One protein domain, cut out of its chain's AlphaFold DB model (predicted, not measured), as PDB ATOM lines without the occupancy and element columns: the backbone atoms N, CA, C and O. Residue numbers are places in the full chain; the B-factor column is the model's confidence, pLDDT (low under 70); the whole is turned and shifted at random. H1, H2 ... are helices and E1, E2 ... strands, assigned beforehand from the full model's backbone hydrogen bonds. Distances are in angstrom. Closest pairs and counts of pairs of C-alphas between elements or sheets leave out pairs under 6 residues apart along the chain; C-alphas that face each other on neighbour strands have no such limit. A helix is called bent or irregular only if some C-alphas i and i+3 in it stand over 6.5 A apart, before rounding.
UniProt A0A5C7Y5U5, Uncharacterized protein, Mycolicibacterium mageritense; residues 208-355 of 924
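AT A GLANCE: This is residues 208 to 355 of the 924 residues of an uncharacterized protein of Mycolicibacterium mageritense (UniProt A0A5C7Y5U5). One long helix, H1, makes most of the longest axis; H2 folds back beside its later part, and a small two-stranded hairpin, E1 and E2, with the loop of residues 263 to 280 makes the far end. The short helix H4 packs on residues 225 to 235 of H1, with H3 packed on H4, and the long helix H5 slants away from H1 as an arm; residues 208 to 214 of H1 and 347 to 355 of H5 stick out. The printed part has 148 residues, with five named helices and two named strands in the order H1, E1, E2, H2, H3, H4, H5; it is mostly helix, and the sheet, E1 - E2, is antiparallel. The whole is loose, with a radius of gyration of the C-alphas of 21.0 A, and flat, spanning 77 by 42 by 20 A.

IN THESE COORDINATES: H1 is residues 208 to 242, 51.4 A long, beginning at C-alpha 208 (6.815, 62.224, 15.520). E1 is residues 245 to 250 and E2 residues 258 to 262. H2, residues 281 to 301, is 30.2 A long and begins at C-alpha 281 (43.505, 24.896, -7.521). H3 is residues 304 to 309 and H4 residues 315 to 323. H5, residues 328 to 355, is 41.3 A long and ends at C-alpha 355 (36.816, 24.139, 32.765); it is only just irregular, with C-alphas 351 and 354 7.0 A apart.

HOW THE PARTS SIT: With residues 227 to 241 alone H1 touches H2, at a shallow tilt of 16 degrees, opposite ways; their closest C-alphas, of Leu 231 and Ile 295, are 6.1 A apart. H1 touches H4 with residues 225 to 235 alone, the C-alphas of Asp 229 and Ala 323 being closest at 4.6 A. H1 and H5 touch at a steep tilt of 66 degrees, closest at the C-alphas of Asp 218 and Pro 328, 5.1 A. H4 and H5 form a helical hairpin, at 28 degrees, closest at the C-alphas of Val 322 and Gln 334, 6.1 A. H3 touches H4, closest at the C-alphas of Leu 308 and Gly 315, 4.6 A. H2 and H5 are apart. In the hairpin of E1 and E2, N 246 and O 261 are within hydrogen-bond range at 2.9 A. Every O i to N i+4 pair is within hydrogen-bond range in H1, H2 and H4; in H3 1 of 2 and in H5 22 of 24 are.

THE WHOLE: The C-alphas farthest apart, of Gln 208 and Leu 254, are 80.3 A apart. The printed part has no cut. The link from E2 to H2 is long, with 18 residues. The mean pLDDT of the printed part is 88.1; residues 252 to 256, 273 and 275 to 276 are under 70.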
ATOM      1  N   GLN A 208       5.990  61.946  16.693       82.94
ATOM      2  CA  GLN A 208       6.815  62.224  15.520       82.94
ATOM      3  C   GLN A 208       8.256  61.762  15.747       82.94
ATOM      4  O   GLN A 208       8.809  61.047  14.910       82.94
ATOM      5  N   SER A 209       8.828  62.068  16.914       82.38
ATOM      6  CA  SER A 209      10.141  61.552  17.318       82.38
ATOM      7  C   SER A 209      10.168  60.018  17.351       82.38
ATOM      8  O   SER A 209      11.122  59.401  16.874       82.38
ATOM      9  N   ARG A 210       9.085  59.379  17.824       84.75
ATOM     10  CA  ARG A 210       8.943  57.913  17.803       84.75
ATOM     11  C   ARG A 210       8.872  57.342  16.393       84.75
ATOM     12  O   ARG A 210       9.512  56.327  16.141       84.75
ATOM     13  N   ALA A 211       8.138  57.972  15.477       82.62
ATOM     14  CA  ALA A 211       8.053  57.516  14.090       82.62
ATOM     15  C   ALA A 211       9.413  57.591  13.375       82.62
ATOM     16  O   ALA A 211       9.793  56.655  12.671       82.62
ATOM     17  N   VAL A 212      10.178  58.666  13.600       86.88
ATOM     18  CA  VAL A 212      11.534  58.823  13.044       86.88
ATOM     19  C   VAL A 212      12.490  57.773  13.614       86.88
ATOM     20  O   VAL A 212      13.196  57.115  12.851       86.88
ATOM     21  N   ALA A 213      12.483  57.567  14.936       86.94
ATOM     22  CA  ALA A 213      13.294  56.530  15.574       86.94
ATOM     23  C   ALA A 213      12.916  55.128  15.072       86.94
ATOM     24  O   ALA A 213      13.791  54.328  14.747       86.94
ATOM     25  N   GLN A 214      11.615  54.850  14.944       90.12
ATOM     26  CA  GLN A 214      11.115  53.568  14.461       90.12
ATOM     27  C   GLN A 214      11.556  53.291  13.022       90.12
ATOM     28  O   GLN A 214      12.032  52.193  12.742       90.12
ATOM     29  N   LYS A 215      11.494  54.297  12.144       91.75
ATOM     30  CA  LYS A 215      12.009  54.188  10.778       91.75
ATOM     31  C   LYS A 215      13.503  53.848  10.759       91.75
ATOM     32  O   LYS A 215      13.902  52.963  10.021       91.75
ATOM     33  N   GLY A 216      14.314  54.484  11.608       91.44
ATOM     34  CA  GLY A 216      15.746  54.168  11.704       91.44
ATOM     35  C   GLY A 216      16.026  52.719  12.127       91.44
ATOM     36  O   GLY A 216      16.943  52.087  11.606       91.44
ATOM     37  N   ILE A 217      15.216  52.168  13.037       92.75
ATOM     38  CA  ILE A 217      15.312  50.763  13.468       92.75
ATOM     39  C   ILE A 217      14.876  49.818  12.340       92.75
ATOM     40  O   ILE A 217      15.529  48.804  12.099       92.75
ATOM     41  N   ASP A 218      13.796  50.157  11.640       92.44
ATOM     42  CA  ASP A 218      13.271  49.380  10.517       92.44
ATOM     43  C   ASP A 218      14.269  49.356   9.343       92.44
ATOM     44  O   ASP A 218      14.572  48.283   8.817       92.44
ATOM     45  N   ASP A 219      14.867  50.503   8.999       93.38
ATOM     46  CA  ASP A 219      15.912  50.623   7.976       93.38
ATOM     47  C   ASP A 219      17.157  49.798   8.356       93.38
ATOM     48  O   ASP A 219      17.705  49.068   7.526       93.38
ATOM     49  N   LYS A 220      17.574  49.843   9.632       93.94
ATOM     50  CA  LYS A 220      18.685  49.027  10.152       93.94
ATOM     51  C   LYS A 220      18.389  47.529  10.042       93.94
ATOM     52  O   LYS A 220      19.255  46.770   9.610       93.94
ATOM     53  N   ALA A 221      17.183  47.095  10.407       94.75
ATOM     54  CA  ALA A 221      16.785  45.694  10.305       94.75
ATOM     55  C   ALA A 221      16.780  45.211   8.848       94.75
ATOM     56  O   ALA A 221      17.287  44.129   8.563       94.75
ATOM     57  N   MET A 222      16.287  46.027   7.913       96.81
ATOM     58  CA  MET A 222      16.307  45.687   6.485       96.81
ATOM     59  C   MET A 222      17.722  45.674   5.892       96.81
ATOM     60  O   MET A 222      18.021  44.859   5.020       96.81
ATOM     61  N   ALA A 223      18.626  46.527   6.379       93.50
ATOM     62  CA  ALA A 223      20.038  46.449   6.009       93.50
ATOM     63  C   ALA A 223      20.675  45.129   6.482       93.50
ATOM     64  O   ALA A 223      21.420  44.502   5.730       93.50
ATOM     65  N   MET A 224      20.338  44.666   7.692       93.81
ATOM     66  CA  MET A 224      20.800  43.374   8.214       93.81
ATOM     67  C   MET A 224      20.236  42.181   7.433       93.81
ATOM     68  O   MET A 224      20.976  41.235   7.176       93.81
ATOM     69  N   THR A 225      18.963  42.202   7.017       95.25
ATOM     70  CA  THR A 225      18.399  41.106   6.204       95.25
ATOM     71  C   THR A 225      19.021  41.040   4.817       95.25
ATOM     72  O   THR A 225      19.295  39.947   4.325       95.25
ATOM     73  N   LYS A 226      19.314  42.195   4.207       94.31
ATOM     74  CA  LYS A 226      20.069  42.253   2.951       94.31
ATOM     75  C   LYS A 226      21.475  41.670   3.116       94.31
ATOM     76  O   LYS A 226      21.893  40.875   2.283       94.31
ATOM     77  N   MET A 227      22.160  42.005   4.209       92.62
ATOM     78  CA  MET A 227      23.478  41.441   4.500       92.62
ATOM     79  C   MET A 227      23.423  39.921   4.693       92.62
ATOM     80  O   MET A 227      24.254  39.188   4.169       92.62
ATOM     81  N   ALA A 228      22.409  39.421   5.404       93.06
ATOM     82  CA  ALA A 228      22.207  37.985   5.572       93.06
ATOM     83  C   ALA A 228      21.977  37.266   4.227       93.06
ATOM     84  O   ALA A 228      22.463  36.151   4.036       93.06
ATOM     85  N   ASP A 229      21.279  37.898   3.277       93.88
ATOM     86  CA  ASP A 229      21.095  37.376   1.914       93.88
ATOM     87  C   ASP A 229      22.422  37.304   1.138       93.88
ATOM     88  O   ASP A 229      22.722  36.282   0.519       93.88
ATOM     89  N   GLU A 230      23.243  38.356   1.208       91.75
ATOM     90  CA  GLU A 230      24.580  38.409   0.595       91.75
ATOM     91  C   GLU A 230      25.496  37.315   1.173       91.75
ATOM     92  O   GLU A 230      26.037  36.496   0.422       91.75
ATOM     93  N   LEU A 231      25.552  37.190   2.501       90.25
ATOM     94  CA  LEU A 231      26.312  36.141   3.186       90.25
ATOM     95  C   LEU A 231      25.811  34.725   2.849       90.25
ATOM     96  O   LEU A 231      26.622  33.818   2.660       90.25
ATOM     97  N   THR A 232      24.495  34.519   2.720       90.19
ATOM     98  CA  THR A 232      23.924  33.213   2.326       90.19
ATOM     99  C   THR A 232      24.398  32.818   0.927       90.19
ATOM    100  O   THR A 232      24.783  31.671   0.692       90.19
ATOM    101  N   LYS A 233      24.431  33.772  -0.011       90.31
ATOM    102  CA  LYS A 233      24.926  33.541  -1.376       90.31
ATOM    103  C   LYS A 233      26.421  33.224  -1.393       90.31
ATOM    104  O   LYS A 233      26.820  32.290  -2.090       90.31
ATOM    105  N   LEU A 234      27.229  33.946  -0.615       89.06
ATOM    106  CA  LEU A 234      28.672  33.699  -0.501       89.06
ATOM    107  C   LEU A 234      28.972  32.324   0.114       89.06
ATOM    108  O   LEU A 234      29.834  31.599  -0.383       89.06
ATOM    109  N   GLN A 235      28.218  31.906   1.135       88.19
ATOM    110  CA  GLN A 235      28.331  30.565   1.722       88.19
ATOM    111  C   GLN A 235      27.970  29.461   0.721       88.19
ATOM    112  O   GLN A 235      28.715  28.491   0.563       88.19
ATOM    113  N   ALA A 236      26.881  29.639  -0.032       86.88
ATOM    114  CA  ALA A 236      26.507  28.709  -1.093       86.88
ATOM    115  C   ALA A 236      27.585  28.618  -2.193       86.88
ATOM    116  O   ALA A 236      27.841  27.536  -2.722       86.88
ATOM    117  N   GLN A 237      28.250  29.730  -2.528       87.88
ATOM    118  CA  GLN A 237      29.378  29.733  -3.467       87.88
ATOM    119  C   GLN A 237      30.600  28.999  -2.905       87.88
ATOM    120  O   GLN A 237      31.166  28.166  -3.609       87.88
ATOM    121  N   ARG A 238      30.975  29.235  -1.641       89.81
ATOM    122  CA  ARG A 238      32.072  28.510  -0.976       89.81
ATOM    123  C   ARG A 238      31.829  27.002  -0.961       89.81
ATOM    124  O   ARG A 238      32.739  26.241  -1.273       89.81
ATOM    125  N   ARG A 239      30.600  26.557  -0.690       88.25
ATOM    126  CA  ARG A 239      30.249  25.129  -0.762       88.25
ATOM    127  C   ARG A 239      30.477  24.546  -2.154       88.25
ATOM    128  O   ARG A 239      31.148  23.529  -2.278       88.25
ATOM    129  N   LYS A 240      30.010  25.235  -3.198       88.50
ATOM    130  CA  LYS A 240      30.258  24.823  -4.589       88.50
ATOM    131  C   LYS A 240      31.752  24.751  -4.914       88.50
ATOM    132  O   LYS A 240      32.166  23.852  -5.639       88.50
ATOM    133  N   MET A 241      32.566  25.662  -4.371       90.56
ATOM    134  CA  MET A 241      34.023  25.597  -4.530       90.56
ATOM    135  C   MET A 241      34.588  24.327  -3.893       90.56
ATOM    136  O   MET A 241      35.330  23.630  -4.567       90.56
ATOM    137  N   LEU A 242      34.193  23.970  -2.663       89.88
ATOM    138  CA  LEU A 242      34.639  22.731  -1.994       89.88
ATOM    139  C   LEU A 242      34.233  21.450  -2.740       89.88
ATOM    140  O   LEU A 242      34.905  20.432  -2.620       89.88
ATOM    141  N   GLU A 243      33.147  21.493  -3.508       91.88
ATOM    142  CA  GLU A 243      32.682  20.384  -4.354       91.88
ATOM    143  C   GLU A 243      33.388  20.340  -5.724       91.88
ATOM    144  O   GLU A 243      33.259  19.366  -6.463       91.88
ATOM    145  N   THR A 244      34.149  21.380  -6.082       92.69
ATOM    146  CA  THR A 244      34.811  21.485  -7.387       92.69
ATOM    147  C   THR A 244      36.061  20.608  -7.423       92.69
ATOM    148  O   THR A 244      36.963  20.763  -6.603       92.69
ATOM    149  N   VAL A 245      36.145  19.696  -8.393       93.81
ATOM    150  CA  VAL A 245      37.358  18.909  -8.664       93.81
ATOM    151  C   VAL A 245      38.431  19.830  -9.246       93.81
ATOM    152  O   VAL A 245      38.181  20.510 -10.239       93.81
ATOM    153  N   VAL A 246      39.613  19.857  -8.626       92.31
ATOM    154  CA  VAL A 246      40.733  20.760  -8.985       92.31
ATOM    155  C   VAL A 246      42.026  20.017  -9.327       92.31
ATOM    156  O   VAL A 246      43.071  20.632  -9.546       92.31
ATOM    157  N   GLY A 247      41.983  18.686  -9.371       91.56
ATOM    158  CA  GLY A 247      43.114  17.864  -9.785       91.56
ATOM    159  C   GLY A 247      42.932  16.399  -9.424       91.56
ATOM    160  O   GLY A 247      41.825  15.945  -9.136       91.56
ATOM    161  N   PHE A 248      44.041  15.665  -9.422       88.50
ATOM    162  CA  PHE A 248      44.071  14.258  -9.045       88.50
ATOM    163  C   PHE A 248      45.213  13.982  -8.069       88.50
ATOM    164  O   PHE A 248      46.209  14.707  -8.013       88.50
ATOM    165  N   LYS A 249      45.089  12.889  -7.321       88.38
ATOM    166  CA  LYS A 249      46.204  12.283  -6.592       88.38
ATOM    167  C   LYS A 249      46.428  10.859  -7.077       88.38
ATOM    168  O   LYS A 249      45.471  10.135  -7.364       88.38
ATOM    169  N   TYR A 250      47.691  10.456  -7.149       82.31
ATOM    170  CA  TYR A 250      48.047   9.064  -7.383       82.31
ATOM    171  C   TYR A 250      47.780   8.272  -6.112       82.31
ATOM    172  O   TYR A 250      48.331   8.572  -5.053       82.31
ATOM    173  N   VAL A 251      46.924   7.263  -6.214       80.38
ATOM    174  CA  VAL A 251      46.738   6.293  -5.141       80.38
ATOM    175  C   VAL A 251      47.603   5.096  -5.507       80.38
ATOM    176  O   VAL A 251      47.400   4.500  -6.565       80.38
ATOM    177  N   HIS A 252      48.595   4.767  -4.676       65.12
ATOM    178  CA  HIS A 252      49.475   3.609  -4.875       65.12
ATOM    179  C   HIS A 252      48.708   2.292  -4.668       65.12
ATOM    180  O   HIS A 252      48.926   1.563  -3.710       65.12
ATOM    181  N   ASN A 253      47.798   1.987  -5.587       67.25
ATOM    182  CA  ASN A 253      47.235   0.661  -5.786       67.25
ATOM    183  C   ASN A 253      47.851   0.075  -7.061       67.25
ATOM    184  O   ASN A 253      48.158   0.816  -7.996       67.25
ATOM    185  N   LEU A 254      48.003  -1.252  -7.103       59.88
ATOM    186  CA  LEU A 254      48.669  -2.065  -8.144       59.88
ATOM    187  C   LEU A 254      48.133  -1.914  -9.595       59.88
ATOM    188  O   LEU A 254      48.506  -2.695 -10.463       59.88
ATOM    189  N   GLY A 255      47.296  -0.910  -9.878       64.62
ATOM    190  CA  GLY A 255      46.744  -0.594 -11.199       64.62
ATOM    191  C   GLY A 255      46.745   0.893 -11.584       64.62
ATOM    192  O   GLY A 255      46.026   1.248 -12.506       64.62
ATOM    193  N   SER A 256      47.514   1.762 -10.910       54.41
ATOM    194  CA  SER A 256      47.665   3.190 -11.267       54.41
ATOM    195  C   SER A 256      46.342   3.945 -11.472       54.41
ATOM    196  O   SER A 256      46.156   4.632 -12.474       54.41
ATOM    197  N   ASN A 257      45.418   3.851 -10.514       73.75
ATOM    198  CA  ASN A 257      44.200   4.659 -10.558       73.75
ATOM    199  C   ASN A 257      44.484   6.056  -9.994       73.75
ATOM    200  O   ASN A 257      44.893   6.211  -8.839       73.75
ATOM    201  N   THR A 258      44.255   7.083 -10.809       82.81
ATOM    202  CA  THR A 258      44.150   8.464 -10.342       82.81
ATOM    203  C   THR A 258      42.819   8.639  -9.608       82.81
ATOM    204  O   THR A 258      41.787   8.119 -10.032       82.81
ATOM    205  N   GLN A 259      42.830   9.348  -8.480       86.19
ATOM    206  CA  GLN A 259      41.612   9.737  -7.767       86.19
ATOM    207  C   GLN A 259      41.401  11.237  -7.938       86.19
ATOM    208  O   GLN A 259      42.319  12.006  -7.652       86.19
ATOM    209  N   GLU A 260      40.210  11.642  -8.383       91.12
ATOM    210  CA  GLU A 260      39.804  13.052  -8.413       91.12
ATOM    211  C   GLU A 260      39.884  13.654  -7.005       91.12
ATOM    212  O   GLU A 260      39.457  13.046  -6.020       91.12
ATOM    213  N   VAL A 261      40.466  14.848  -6.909       90.44
ATOM    214  CA  VAL A 261      40.616  15.602  -5.664       90.44
ATOM    215  C   VAL A 261      39.778  16.863  -5.771       90.44
ATOM    216  O   VAL A 261      39.997  17.703  -6.650       90.44
ATOM    217  N   THR A 262      38.810  16.992  -4.871       94.06
ATOM    218  CA  THR A 262      38.031  18.216  -4.708       94.06
ATOM    219  C   THR A 262      38.854  19.305  -4.027       94.06
ATOM    220  O   THR A 262      39.852  19.038  -3.351       94.06
ATOM    221  N   PHE A 263      38.457  20.555  -4.235       93.19
ATOM    222  CA  PHE A 263      39.137  21.705  -3.671       93.19
ATOM    223  C   PHE A 263      39.138  21.655  -2.141       93.19
ATOM    224  O   PHE A 263      38.096  21.576  -1.493       93.19
ATOM    225  N   ASN A 264      40.336  21.752  -1.570       91.38
ATOM    226  CA  ASN A 264      40.550  21.951  -0.148       91.38
ATOM    227  C   ASN A 264      41.529  23.127   0.021       91.38
ATOM    228  O   ASN A 264      42.703  22.958  -0.318       91.38
ATOM    229  N   PRO A 265      41.082  24.287   0.535       88.62
ATOM    230  CA  PRO A 265      41.924  25.480   0.684       88.62
ATOM    231  C   PRO A 265      43.046  25.293   1.715       88.62
ATOM    232  O   PRO A 265      44.067  25.965   1.641       88.62
ATOM    233  N   ALA A 266      42.871  24.378   2.673       83.88
ATOM    234  CA  ALA A 266      43.890  24.037   3.668       83.88
ATOM    235  C   ALA A 266      44.766  22.847   3.233       83.88
ATOM    236  O   ALA A 266      45.723  22.492   3.919       83.88
ATOM    237  N   GLY A 267      44.411  22.185   2.128       83.31
ATOM    238  CA  GLY A 267      45.115  21.015   1.622       83.31
ATOM    239  C   GLY A 267      46.278  21.393   0.703       83.31
ATOM    240  O   GLY A 267      46.272  22.466   0.101       83.31
ATOM    241  N   PRO A 268      47.271  20.501   0.542       86.12
ATOM    242  CA  PRO A 268      48.299  20.696  -0.467       86.12
ATOM    243  C   PRO A 268      47.672  20.726  -1.865       86.12
ATOM    244  O   PRO A 268      46.717  19.999  -2.156       86.12
ATOM    245  N   LYS A 269      48.254  21.541  -2.746       91.94
ATOM    246  CA  LYS A 269      47.849  21.642  -4.148       91.94
ATOM    247  C   LYS A 269      47.952  20.267  -4.834       91.94
ATOM    248  O   LYS A 269      49.038  19.679  -4.822       91.94
ATOM    249  N   PRO A 270      46.866  19.737  -5.426       89.31
ATOM    250  CA  PRO A 270      46.911  18.452  -6.111       89.31
ATOM    251  C   PRO A 270      47.704  18.546  -7.417       89.31
ATOM    252  O   PRO A 270      47.894  19.627  -7.981       89.31
ATOM    253  N   MET A 271      48.143  17.392  -7.922       84.94
ATOM    254  CA  MET A 271      48.741  17.325  -9.250       84.94
ATOM    255  C   MET A 271      47.679  17.639 -10.302       84.94
ATOM    256  O   MET A 271      46.562  17.110 -10.276       84.94
ATOM    257  N   ARG A 272      48.054  18.505 -11.240       77.81
ATOM    258  CA  ARG A 272      47.236  18.852 -12.392       77.81
ATOM    259  C   ARG A 272      47.734  18.033 -13.584       77.81
ATOM    260  O   ARG A 272      48.913  18.154 -13.910       77.81
ATOM    261  N   PRO A 273      46.902  17.193 -14.206       65.62
ATOM    262  CA  PRO A 273      47.250  16.638 -15.502       65.62
ATOM    263  C   PRO A 273      47.208  17.761 -16.555       65.62
ATOM    264  O   PRO A 273      46.498  18.755 -16.384       65.62
ATOM    265  N   ASP A 274      48.022  17.655 -17.605       70.94
ATOM    266  CA  ASP A 274      48.195  18.724 -18.608       70.94
ATOM    267  C   ASP A 274      46.907  19.046 -19.400       70.94
ATOM    268  O   ASP A 274      46.842  20.037 -20.129       70.94
ATOM    269  N   ASP A 275      45.852  18.240 -19.255       65.19
ATOM    270  CA  ASP A 275      44.547  18.459 -19.854       65.19
ATOM    271  C   ASP A 275      43.693  19.452 -19.037       65.19
ATOM    272  O   ASP A 275      43.374  19.273 -17.862       65.19
ATOM    273  N   ALA A 276      43.274  20.535 -19.695       69.62
ATOM    274  CA  ALA A 276      42.535  21.671 -19.130       69.62
ATOM    275  C   ALA A 276      41.091  21.365 -18.656       69.62
ATOM    276  O   ALA A 276      40.250  22.260 -18.620       69.62
ATOM    277  N   LYS A 277      40.771  20.112 -18.314       85.50
ATOM    278  CA  LYS A 277      39.408  19.665 -17.992       85.50
ATOM    279  C   LYS A 277      38.863  20.270 -16.690       85.50
ATOM    280  O   LYS A 277      37.659  20.492 -16.593       85.50
ATOM    281  N   TYR A 278      39.731  20.545 -15.714       87.06
ATOM    282  CA  TYR A 278      39.359  21.088 -14.402       87.06
ATOM    283  C   TYR A 278      39.952  22.490 -14.185       87.06
ATOM    284  O   TYR A 278      41.053  22.774 -14.686       87.06
ATOM    285  N   PRO A 279      39.257  23.372 -13.439       91.00
ATOM    286  CA  PRO A 279      39.835  24.637 -12.998       91.00
ATOM    287  C   PRO A 279      41.069  24.379 -12.129       91.00
ATOM    288  O   PRO A 279      41.170  23.344 -11.464       91.00
ATOM    289  N   SER A 280      42.034  25.300 -12.151       91.31
ATOM    290  CA  SER A 280      43.223  25.127 -11.323       91.31
ATOM    291  C   SER A 280      42.888  25.346  -9.847       91.31
ATOM    292  O   SER A 280      41.999  26.128  -9.507       91.31
ATOM    293  N   TRP A 281      43.619  24.663  -8.962       92.25
ATOM    294  CA  TRP A 281      43.505  24.896  -7.521       92.25
ATOM    295  C   TRP A 281      43.738  26.373  -7.172       92.25
ATOM    296  O   TRP A 281      43.004  26.896  -6.344       92.25
ATOM    297  N   ASP A 282      44.691  27.049  -7.830       92.50
ATOM    298  CA  ASP A 282      44.993  28.465  -7.573       92.50
ATOM    299  C   ASP A 282      43.795  29.356  -7.937       92.50
ATOM    300  O   ASP A 282      43.398  30.190  -7.132       92.50
ATOM    301  N   ASP A 283      43.154  29.119  -9.091       91.56
ATOM    302  CA  ASP A 283      41.986  29.902  -9.524       91.56
ATOM    303  C   ASP A 283      40.819  29.761  -8.533       91.56
ATOM    304  O   ASP A 283      40.166  30.743  -8.173       91.56
ATOM    305  N   ILE A 284      40.549  28.533  -8.068       91.44
ATOM    306  CA  ILE A 284      39.496  28.290  -7.072       91.44
ATOM    307  C   ILE A 284      39.896  28.852  -5.702       91.44
ATOM    308  O   ILE A 284      39.041  29.391  -4.998       91.44
ATOM    309  N   ASN A 285      41.177  28.792  -5.333       92.19
ATOM    310  CA  ASN A 285      41.670  29.343  -4.075       92.19
ATOM    311  C   ASN A 285      41.607  30.874  -4.032       92.19
ATOM    312  O   ASN A 285      41.252  31.440  -2.999       92.19
ATOM    313  N   ASP A 286      41.887  31.554  -5.142       90.44
ATOM    314  CA  ASP A 286      41.741  33.005  -5.253       90.44
ATOM    315  C   ASP A 286      40.274  33.426  -5.081       90.44
ATOM    316  O   ASP A 286      39.968  34.349  -4.319       90.44
ATOM    317  N   LEU A 287      39.340  32.703  -5.716       87.69
ATOM    318  CA  LEU A 287      37.900  32.919  -5.531       87.69
ATOM    319  C   LEU A 287      37.455  32.641  -4.093       87.69
ATOM    320  O   LEU A 287      36.679  33.414  -3.531       87.69
ATOM    321  N   TRP A 288      37.960  31.568  -3.483       90.50
ATOM    322  CA  TRP A 288      37.689  31.232  -2.089       90.50
ATOM    323  C   TRP A 288      38.189  32.316  -1.134       90.50
ATOM    324  O   TRP A 288      37.480  32.695  -0.199       90.50
ATOM    325  N   THR A 289      39.394  32.831  -1.374       88.69
ATOM    326  CA  THR A 289      40.034  33.872  -0.564       88.69
ATOM    327  C   THR A 289      39.245  35.169  -0.672       88.69
ATOM    328  O   THR A 289      38.911  35.768   0.348       88.69
ATOM    329  N   LYS A 290      38.839  35.545  -1.890       88.81
ATOM    330  CA  LYS A 290      37.973  36.699  -2.129       88.81
ATOM    331  C   LYS A 290      36.609  36.551  -1.451       88.81
ATOM    332  O   LYS A 290      36.194  37.461  -0.745       88.81
ATOM    333  N   ALA A 291      35.939  35.407  -1.599       82.94
ATOM    334  CA  ALA A 291      34.656  35.154  -0.941       82.94
ATOM    335  C   ALA A 291      34.783  35.158   0.591       82.94
ATOM    336  O   ALA A 291      33.898  35.646   1.287       82.94
ATOM    337  N   SER A 292      35.887  34.636   1.130       86.81
ATOM    338  CA  SER A 292      36.166  34.665   2.571       86.81
ATOM    339  C   SER A 292      36.422  36.090   3.066       86.81
ATOM    340  O   SER A 292      35.946  36.454   4.135       86.81
ATOM    341  N   GLN A 293      37.120  36.909   2.277       84.69
ATOM    342  CA  GLN A 293      37.321  38.323   2.575       84.69
ATOM    343  C   GLN A 293      36.002  39.103   2.534       84.69
ATOM    344  O   GLN A 293      35.721  39.829   3.478       84.69
ATOM    345  N   GLU A 294      35.165  38.902   1.512       84.75
ATOM    346  CA  GLU A 294      33.840  39.531   1.425       84.75
ATOM    347  C   GLU A 294      32.953  39.127   2.611       84.75
ATOM    348  O   GLU A 294      32.372  39.994   3.254       84.75
ATOM    349  N   ILE A 295      32.939  37.839   2.985       83.88
ATOM    350  CA  ILE A 295      32.251  37.369   4.196       83.88
ATOM    351  C   ILE A 295      32.759  38.103   5.441       83.88
ATOM    352  O   ILE A 295      31.943  38.514   6.259       83.88
ATOM    353  N   ASN A 296      34.076  38.267   5.595       80.44
ATOM    354  CA  ASN A 296      34.671  38.943   6.750       80.44
ATOM    355  C   ASN A 296      34.352  40.447   6.774       80.44
ATOM    356  O   ASN A 296      34.052  40.989   7.839       80.44
ATOM    357  N   ASP A 297      34.380  41.115   5.622       82.50
ATOM    358  CA  ASP A 297      34.048  42.535   5.488       82.50
ATOM    359  C   ASP A 297      32.564  42.786   5.817       82.50
ATOM    360  O   ASP A 297      32.218  43.721   6.550       82.50
ATOM    361  N   ASP A 298      31.683  41.913   5.330       82.44
ATOM    362  CA  ASP A 298      30.239  41.958   5.558       82.44
ATOM    363  C   ASP A 298      29.868  41.610   7.005       82.44
ATOM    364  O   ASP A 298      29.078  42.311   7.651       82.44
ATOM    365  N   ALA A 299      30.517  40.589   7.561       75.88
ATOM    366  CA  ALA A 299      30.485  40.269   8.981       75.88
ATOM    367  C   ALA A 299      30.957  41.439   9.853       75.88
ATOM    368  O   ALA A 299      30.351  41.715  10.885       75.88
ATOM    369  N   GLY A 300      31.994  42.171   9.440       79.62
ATOM    370  CA  GLY A 300      32.509  43.327  10.173       79.62
ATOM    371  C   GLY A 300      31.488  44.459  10.328       79.62
ATOM    372  O   GLY A 300      31.519  45.183  11.324       79.62
ATOM    373  N   ARG A 301      30.539  44.594   9.390       87.25
ATOM    374  CA  ARG A 301      29.446  45.584   9.470       87.25
ATOM    375  C   ARG A 301      28.363  45.178  10.468       87.25
ATOM    376  O   ARG A 301      27.829  46.035  11.172       87.25
ATOM    377  N   PHE A 302      28.050  43.885  10.543       90.19
ATOM    378  CA  PHE A 302      27.101  43.322  11.507       90.19
ATOM    379  C   PHE A 302      27.687  42.081  12.203       90.19
ATOM    380  O   PHE A 302      27.284  40.962  11.878       90.19
ATOM    381  N   PRO A 303      28.585  42.273  13.193       90.69
ATOM    382  CA  PRO A 303      29.331  41.193  13.848       90.69
ATOM    383  C   PRO A 303      28.502  39.994  14.312       90.69
ATOM    384  O   PRO A 303      28.930  38.852  14.184       90.69
ATOM    385  N   TRP A 304      27.271  40.210  14.783       91.75
ATOM    386  CA  TRP A 304      26.395  39.113  15.205       91.75
ATOM    387  C   TRP A 304      26.097  38.098  14.081       91.75
ATOM    388  O   TRP A 304      25.875  36.928  14.365       91.75
ATOM    389  N   LEU A 305      26.169  38.467  12.796       91.00
ATOM    390  CA  LEU A 305      26.005  37.505  11.696       91.00
ATOM    391  C   LEU A 305      27.124  36.447  11.669       91.00
ATOM    392  O   LEU A 305      26.865  35.316  11.260       91.00
ATOM    393  N   VAL A 306      28.319  36.753  12.195       86.12
ATOM    394  CA  VAL A 306      29.419  35.781  12.363       86.12
ATOM    395  C   VAL A 306      28.990  34.612  13.236       86.12
ATOM    396  O   VAL A 306      29.271  33.464  12.910       86.12
ATOM    397  N   GLY A 307      28.250  34.878  14.315       85.56
ATOM    398  CA  GLY A 307      27.773  33.823  15.208       85.56
ATOM    399  C   GLY A 307      26.831  32.834  14.513       85.56
ATOM    400  O   GLY A 307      26.761  31.679  14.920       85.56
ATOM    401  N   LEU A 308      26.125  33.254  13.452       90.94
ATOM    402  CA  LEU A 308      25.353  32.335  12.609       90.94
ATOM    403  C   LEU A 308      26.275  31.526  11.695       90.94
ATOM    404  O   LEU A 308      26.078  30.329  11.552       90.94
ATOM    405  N   LEU A 309      27.296  32.152  11.108       86.31
ATOM    406  CA  LEU A 309      28.249  31.477  10.219       86.31
ATOM    407  C   LEU A 309      29.115  30.428  10.938       86.31
ATOM    408  O   LEU A 309      29.489  29.431  10.326       86.31
ATOM    409  N   LYS A 310      29.372  30.622  12.237       85.50
ATOM    410  CA  LYS A 310      30.094  29.690  13.121       85.50
ATOM    411  C   LYS A 310      29.316  28.410  13.462       85.50
ATOM    412  O   LYS A 310      29.854  27.512  14.112       85.50
ATOM    413  N   ASP A 311      28.050  28.309  13.063       85.00
ATOM    414  CA  ASP A 311      27.224  27.114  13.231       85.00
ATOM    415  C   ASP A 311      27.175  26.318  11.911       85.00
ATOM    416  O   ASP A 311      26.379  26.629  11.025       85.00
ATOM    417  N   PRO A 312      28.015  25.283  11.737       72.06
ATOM    418  CA  PRO A 312      28.091  24.554  10.473       72.06
ATOM    419  C   PRO A 312      26.863  23.675  10.197       72.06
ATOM    420  O   PRO A 312      26.681  23.248   9.059       72.06
ATOM    421  N   SER A 313      26.044  23.377  11.213       77.00
ATOM    422  CA  SER A 313      24.840  22.546  11.082       77.00
ATOM    423  C   SER A 313      23.611  23.355  10.688       77.00
ATOM    424  O   SER A 313      22.874  22.949   9.794       77.00
ATOM    425  N   GLU A 314      23.390  24.497  11.341       87.19
ATOM    426  CA  GLU A 314      22.143  25.262  11.202       87.19
ATOM    427  C   GLU A 314      22.366  26.696  10.716       87.19
ATOM    428  O   GLU A 314      21.410  27.377  10.336       87.19
ATOM    429  N   GLY A 315      23.613  27.167  10.703       87.31
ATOM    430  CA  GLY A 315      23.975  28.552  10.431       87.31
ATOM    431  C   GLY A 315      23.430  29.085   9.117       87.31
ATOM    432  O   GLY A 315      22.806  30.144   9.093       87.31
ATOM    433  N   GLU A 316      23.579  28.322   8.033       88.19
ATOM    434  CA  GLU A 316      23.054  28.703   6.716       88.19
ATOM    435  C   GLU A 316      21.523  28.800   6.717       88.19
ATOM    436  O   GLU A 316      20.965  29.762   6.193       88.19
ATOM    437  N   GLN A 317      20.826  27.837   7.326       91.31
ATOM    438  CA  GLN A 317      19.364  27.851   7.378       91.31
ATOM    439  C   GLN A 317      18.850  29.026   8.217       91.31
ATOM    440  O   GLN A 317      17.879  29.683   7.839       91.31
ATOM    441  N   ARG A 318      19.516  29.323   9.336       93.62
ATOM    442  CA  ARG A 318      19.192  30.461  10.207       93.62
ATOM    443  C   ARG A 318      19.446  31.790   9.500       93.62
ATOM    444  O   ARG A 318      18.585  32.669   9.531       93.62
ATOM    445  N   LEU A 319      20.578  31.909   8.806       93.31
ATOM    446  CA  LEU A 319      20.934  33.073   7.996       93.31
ATOM    447  C   LEU A 319      19.924  33.294   6.861       93.31
ATOM    448  O   LEU A 319      19.421  34.404   6.689       93.31
ATOM    449  N   LYS A 320      19.536  32.220   6.166       93.38
ATOM    450  CA  LYS A 320      18.477  32.239   5.153       93.38
ATOM    451  C   LYS A 320      17.137  32.687   5.743       93.38
ATOM    452  O   LYS A 320      16.466  33.532   5.159       93.38
ATOM    453  N   GLY A 321      16.779  32.200   6.933       93.81
ATOM    454  CA  GLY A 321      15.565  32.615   7.641       93.81
ATOM    455  C   GLY A 321      15.525  34.115   7.954       93.81
ATOM    456  O   GLY A 321      14.452  34.716   7.907       93.81
ATOM    457  N   VAL A 322      16.679  34.742   8.219       94.81
ATOM    458  CA  VAL A 322      16.814  36.207   8.336       94.81
ATOM    459  C   VAL A 322      16.698  36.879   6.960       94.81
ATOM    460  O   VAL A 322      15.933  37.830   6.808       94.81
ATOM    461  N   ALA A 323      17.402  36.372   5.945       95.19
ATOM    462  CA  ALA A 323      17.430  36.907   4.577       95.19
ATOM    463  C   ALA A 323      16.058  36.916   3.866       95.19
ATOM    464  O   ALA A 323      15.749  37.780   3.030       95.19
ATOM    465  N   GLU A 324      15.208  35.944   4.192       96.19
ATOM    466  CA  GLU A 324      13.864  35.798   3.631       96.19
ATOM    467  C   GLU A 324      12.874  36.843   4.169       96.19
ATOM    468  O   GLU A 324      11.846  37.091   3.536       96.19
ATOM    469  N   GLN A 325      13.186  37.528   5.276       96.38
ATOM    470  CA  GLN A 325      12.293  38.535   5.849       96.38
ATOM    471  C   GLN A 325      12.264  39.807   4.992       96.38
ATOM    472  O   GLN A 325      13.219  40.584   4.952       96.38
ATOM    473  N   LYS A 326      11.134  40.040   4.311       93.88
ATOM    474  CA  LYS A 326      10.924  41.220   3.449       93.88
ATOM    475  C   LYS A 326      10.215  42.384   4.143       93.88
ATOM    476  O   LYS A 326      10.214  43.489   3.613       93.88
ATOM    477  N   HIS A 327       9.624  42.144   5.314       92.50
ATOM    478  CA  HIS A 327       8.911  43.161   6.081       92.50
ATOM    479  C   HIS A 327       9.723  43.586   7.318       92.50
ATOM    480  O   HIS A 327      10.135  42.698   8.072       92.50
ATOM    481  N   PRO A 328       9.889  44.893   7.606       88.94
ATOM    482  CA  PRO A 328      10.740  45.355   8.706       88.94
ATOM    483  C   PRO A 328      10.355  44.798  10.082       88.94
ATOM    484  O   PRO A 328      11.225  44.425  10.865       88.94
ATOM    485  N   LEU A 329       9.057  44.654  10.374       81.38
ATOM    486  CA  LEU A 329       8.612  44.076  11.651       81.38
ATOM    487  C   LEU A 329       9.017  42.603  11.811       81.38
ATOM    488  O   LEU A 329       9.450  42.205  12.892       81.38
ATOM    489  N   PHE A 330       8.904  41.797  10.749       84.94
ATOM    490  CA  PHE A 330       9.287  40.383  10.795       84.94
ATOM    491  C   PHE A 330      10.807  40.221  10.789       84.94
ATOM    492  O   PHE A 330      11.330  39.405  11.544       84.94
ATOM    493  N   ALA A 331      11.517  41.068  10.037       89.69
ATOM    494  CA  ALA A 331      12.972  41.164  10.076       89.69
ATOM    495  C   ALA A 331      13.469  41.412  11.506       89.69
ATOM    496  O   ALA A 331      14.282  40.650  12.018       89.69
ATOM    497  N   ARG A 332      12.913  42.413  12.197       91.19
ATOM    498  CA  ARG A 332      13.262  42.722  13.593       91.19
ATOM    499  C   ARG A 332      12.980  41.566  14.542       91.19
ATOM    500  O   ARG A 332      13.822  41.258  15.381       91.19
ATOM    501  N   ALA A 333      11.814  40.928  14.431       87.38
ATOM    502  CA  ALA A 333      11.459  39.795  15.282       87.38
ATOM    503  C   ALA A 333      12.427  38.616  15.090       87.38
ATOM    504  O   ALA A 333      12.922  38.062  16.073       87.38
ATOM    505  N   GLN A 334      12.746  38.286  13.835       92.31
ATOM    506  CA  GLN A 334      13.690  37.227  13.491       92.31
ATOM    507  C   GLN A 334      15.108  37.561  13.975       92.31
ATOM    508  O   GLN A 334      15.740  36.736  14.630       92.31
ATOM    509  N   ILE A 335      15.588  38.787  13.736       93.50
ATOM    510  CA  ILE A 335      16.900  39.259  14.204       93.50
ATOM    511  C   ILE A 335      16.986  39.196  15.735       93.50
ATOM    512  O   ILE A 335      17.967  38.688  16.267       93.50
ATOM    513  N   ARG A 336      15.952  39.634  16.471       94.69
ATOM    514  CA  ARG A 336      15.926  39.538  17.945       94.69
ATOM    515  C   ARG A 336      15.995  38.100  18.440       94.69
ATOM    516  O   ARG A 336      16.700  37.833  19.409       94.69
ATOM    517  N   MET A 337      15.268  37.186  17.799       93.38
ATOM    518  CA  MET A 337      15.327  35.767  18.145       93.38
ATOM    519  C   MET A 337      16.747  35.218  17.963       93.38
ATOM    520  O   MET A 337      17.251  34.537  18.853       93.38
ATOM    521  N   GLU A 338      17.404  35.540  16.848       95.25
ATOM    522  CA  GLU A 338      18.764  35.072  16.569       95.25
ATOM    523  C   GLU A 338      19.811  35.703  17.499       95.25
ATOM    524  O   GLU A 338      20.654  34.985  18.036       95.25
ATOM    525  N   LEU A 339      19.699  37.001  17.798       95.44
ATOM    526  CA  LEU A 339      20.528  37.674  18.805       95.44
ATOM    527  C   LEU A 339      20.363  37.039  20.190       95.44
ATOM    528  O   LEU A 339      21.345  36.847  20.901       95.44
ATOM    529  N   ARG A 340      19.137  36.659  20.571       94.88
ATOM    530  CA  ARG A 340      18.883  35.965  21.838       94.88
ATOM    531  C   ARG A 340      19.552  34.598  21.896       94.88
ATOM    532  O   ARG A 340      20.241  34.327  22.872       94.88
ATOM    533  N   LYS A 341      19.422  33.784  20.845       93.44
ATOM    534  CA  LYS A 341      20.126  32.495  20.758       93.44
ATOM    535  C   LYS A 341      21.642  32.670  20.882       93.44
ATOM    536  O   LYS A 341      22.304  31.851  21.504       93.44
ATOM    537  N   GLN A 342      22.199  33.738  20.310       94.06
ATOM    538  CA  GLN A 342      23.624  34.035  20.452       94.06
ATOM    539  C   GLN A 342      23.996  34.475  21.866       94.06
ATOM    540  O   GLN A 342      25.011  34.013  22.371       94.06
ATOM    541  N   MET A 343      23.175  35.287  22.542       95.94
ATOM    542  CA  MET A 343      23.385  35.594  23.964       95.94
ATOM    543  C   MET A 343      23.383  34.322  24.824       95.94
ATOM    544  O   MET A 343      24.233  34.190  25.703       95.94
ATOM    545  N   ASP A 344      22.489  33.369  24.541       94.56
ATOM    546  CA  ASP A 344      22.464  32.069  25.223       94.56
ATOM    547  C   ASP A 344      23.766  31.281  24.968       94.56
ATOM    548  O   ASP A 344      24.317  30.692  25.896       94.56
ATOM    549  N   LYS A 345      24.323  31.346  23.748       92.81
ATOM    550  CA  LYS A 345      25.633  30.755  23.415       92.81
ATOM    551  C   LYS A 345      26.807  31.451  24.101       92.81
ATOM    552  O   LYS A 345      27.717  30.764  24.554       92.81
ATOM    553  N   VAL A 346      26.791  32.780  24.236       94.88
ATOM    554  CA  VAL A 346      27.813  33.500  25.021       94.88
ATOM    555  C   VAL A 346      27.763  33.064  26.481       94.88
ATOM    556  O   VAL A 346      28.810  32.834  27.080       94.88
ATOM    557  N   LYS A 347      26.563  32.893  27.043       96.56
ATOM    558  CA  LYS A 347      26.398  32.387  28.406       96.56
ATOM    559  C   LYS A 347      26.924  30.956  28.547       96.56
ATOM    560  O   LYS A 347      27.701  30.690  29.454       96.56
ATOM    561  N   GLU A 348      26.575  30.062  27.622       94.00
ATOM    562  CA  GLU A 348      27.096  28.687  27.597       94.00
ATOM    563  C   GLU A 348      28.635  28.674  27.514       94.00
ATOM    564  O   GLU A 348      29.298  27.926  28.230       94.00
ATOM    565  N   ALA A 349      29.222  29.556  26.697       94.62
ATOM    566  CA  ALA A 349      30.669  29.737  26.607       94.62
ATOM    567  C   ALA A 349      31.284  30.252  27.922       94.62
ATOM    568  O   ALA A 349      32.333  29.761  28.338       94.62
ATOM    569  N   GLN A 350      30.635  31.208  28.596       96.38
ATOM    570  CA  GLN A 350      31.060  31.718  29.905       96.38
ATOM    571  C   GLN A 350      31.025  30.627  30.981       96.38
ATOM    572  O   GLN A 350      31.951  30.553  31.787       96.38
ATOM    573  N   ASP A 351      30.004  29.767  30.961       95.50
ATOM    574  CA  ASP A 351      29.852  28.654  31.901       95.50
ATOM    575  C   ASP A 351      30.914  27.560  31.666       95.50
ATOM    576  O   ASP A 351      31.407  26.960  32.624       95.50
ATOM    577  N   LYS A 352      31.322  27.325  30.407       94.62
ATOM    578  CA  LYS A 352      32.366  26.344  30.051       94.62
ATOM    579  C   LYS A 352      33.791  26.846  30.297       94.62
ATOM    580  O   LYS A 352      34.659  26.048  30.660       94.62
ATOM    581  N   LEU A 353      34.049  28.147  30.141       95.31
ATOM    582  CA  LEU A 353      35.395  28.735  30.187       95.31
ATOM    583  C   LEU A 353      36.248  28.351  31.422       95.31
ATOM    584  O   LEU A 353      37.435  28.090  31.229       95.31
ATOM    585  N   PRO A 354      35.719  28.257  32.665       95.62
ATOM    586  CA  PRO A 354      36.508  27.839  33.832       95.62
ATOM    587  C   PRO A 354      37.043  26.403  33.760       95.62
ATOM    588  O   PRO A 354      37.988  26.069  34.469       95.62
ATOM    589  N   THR A 355      36.421  25.547  32.944       94.38
ATOM    590  CA  THR A 355      36.816  24.139  32.765       94.38
ATOM    591  C   THR A 355      37.714  23.915  31.550       94.38
ATOM    592  O   THR A 355      38.266  22.828  31.393       94.38
TER     593      THR A 355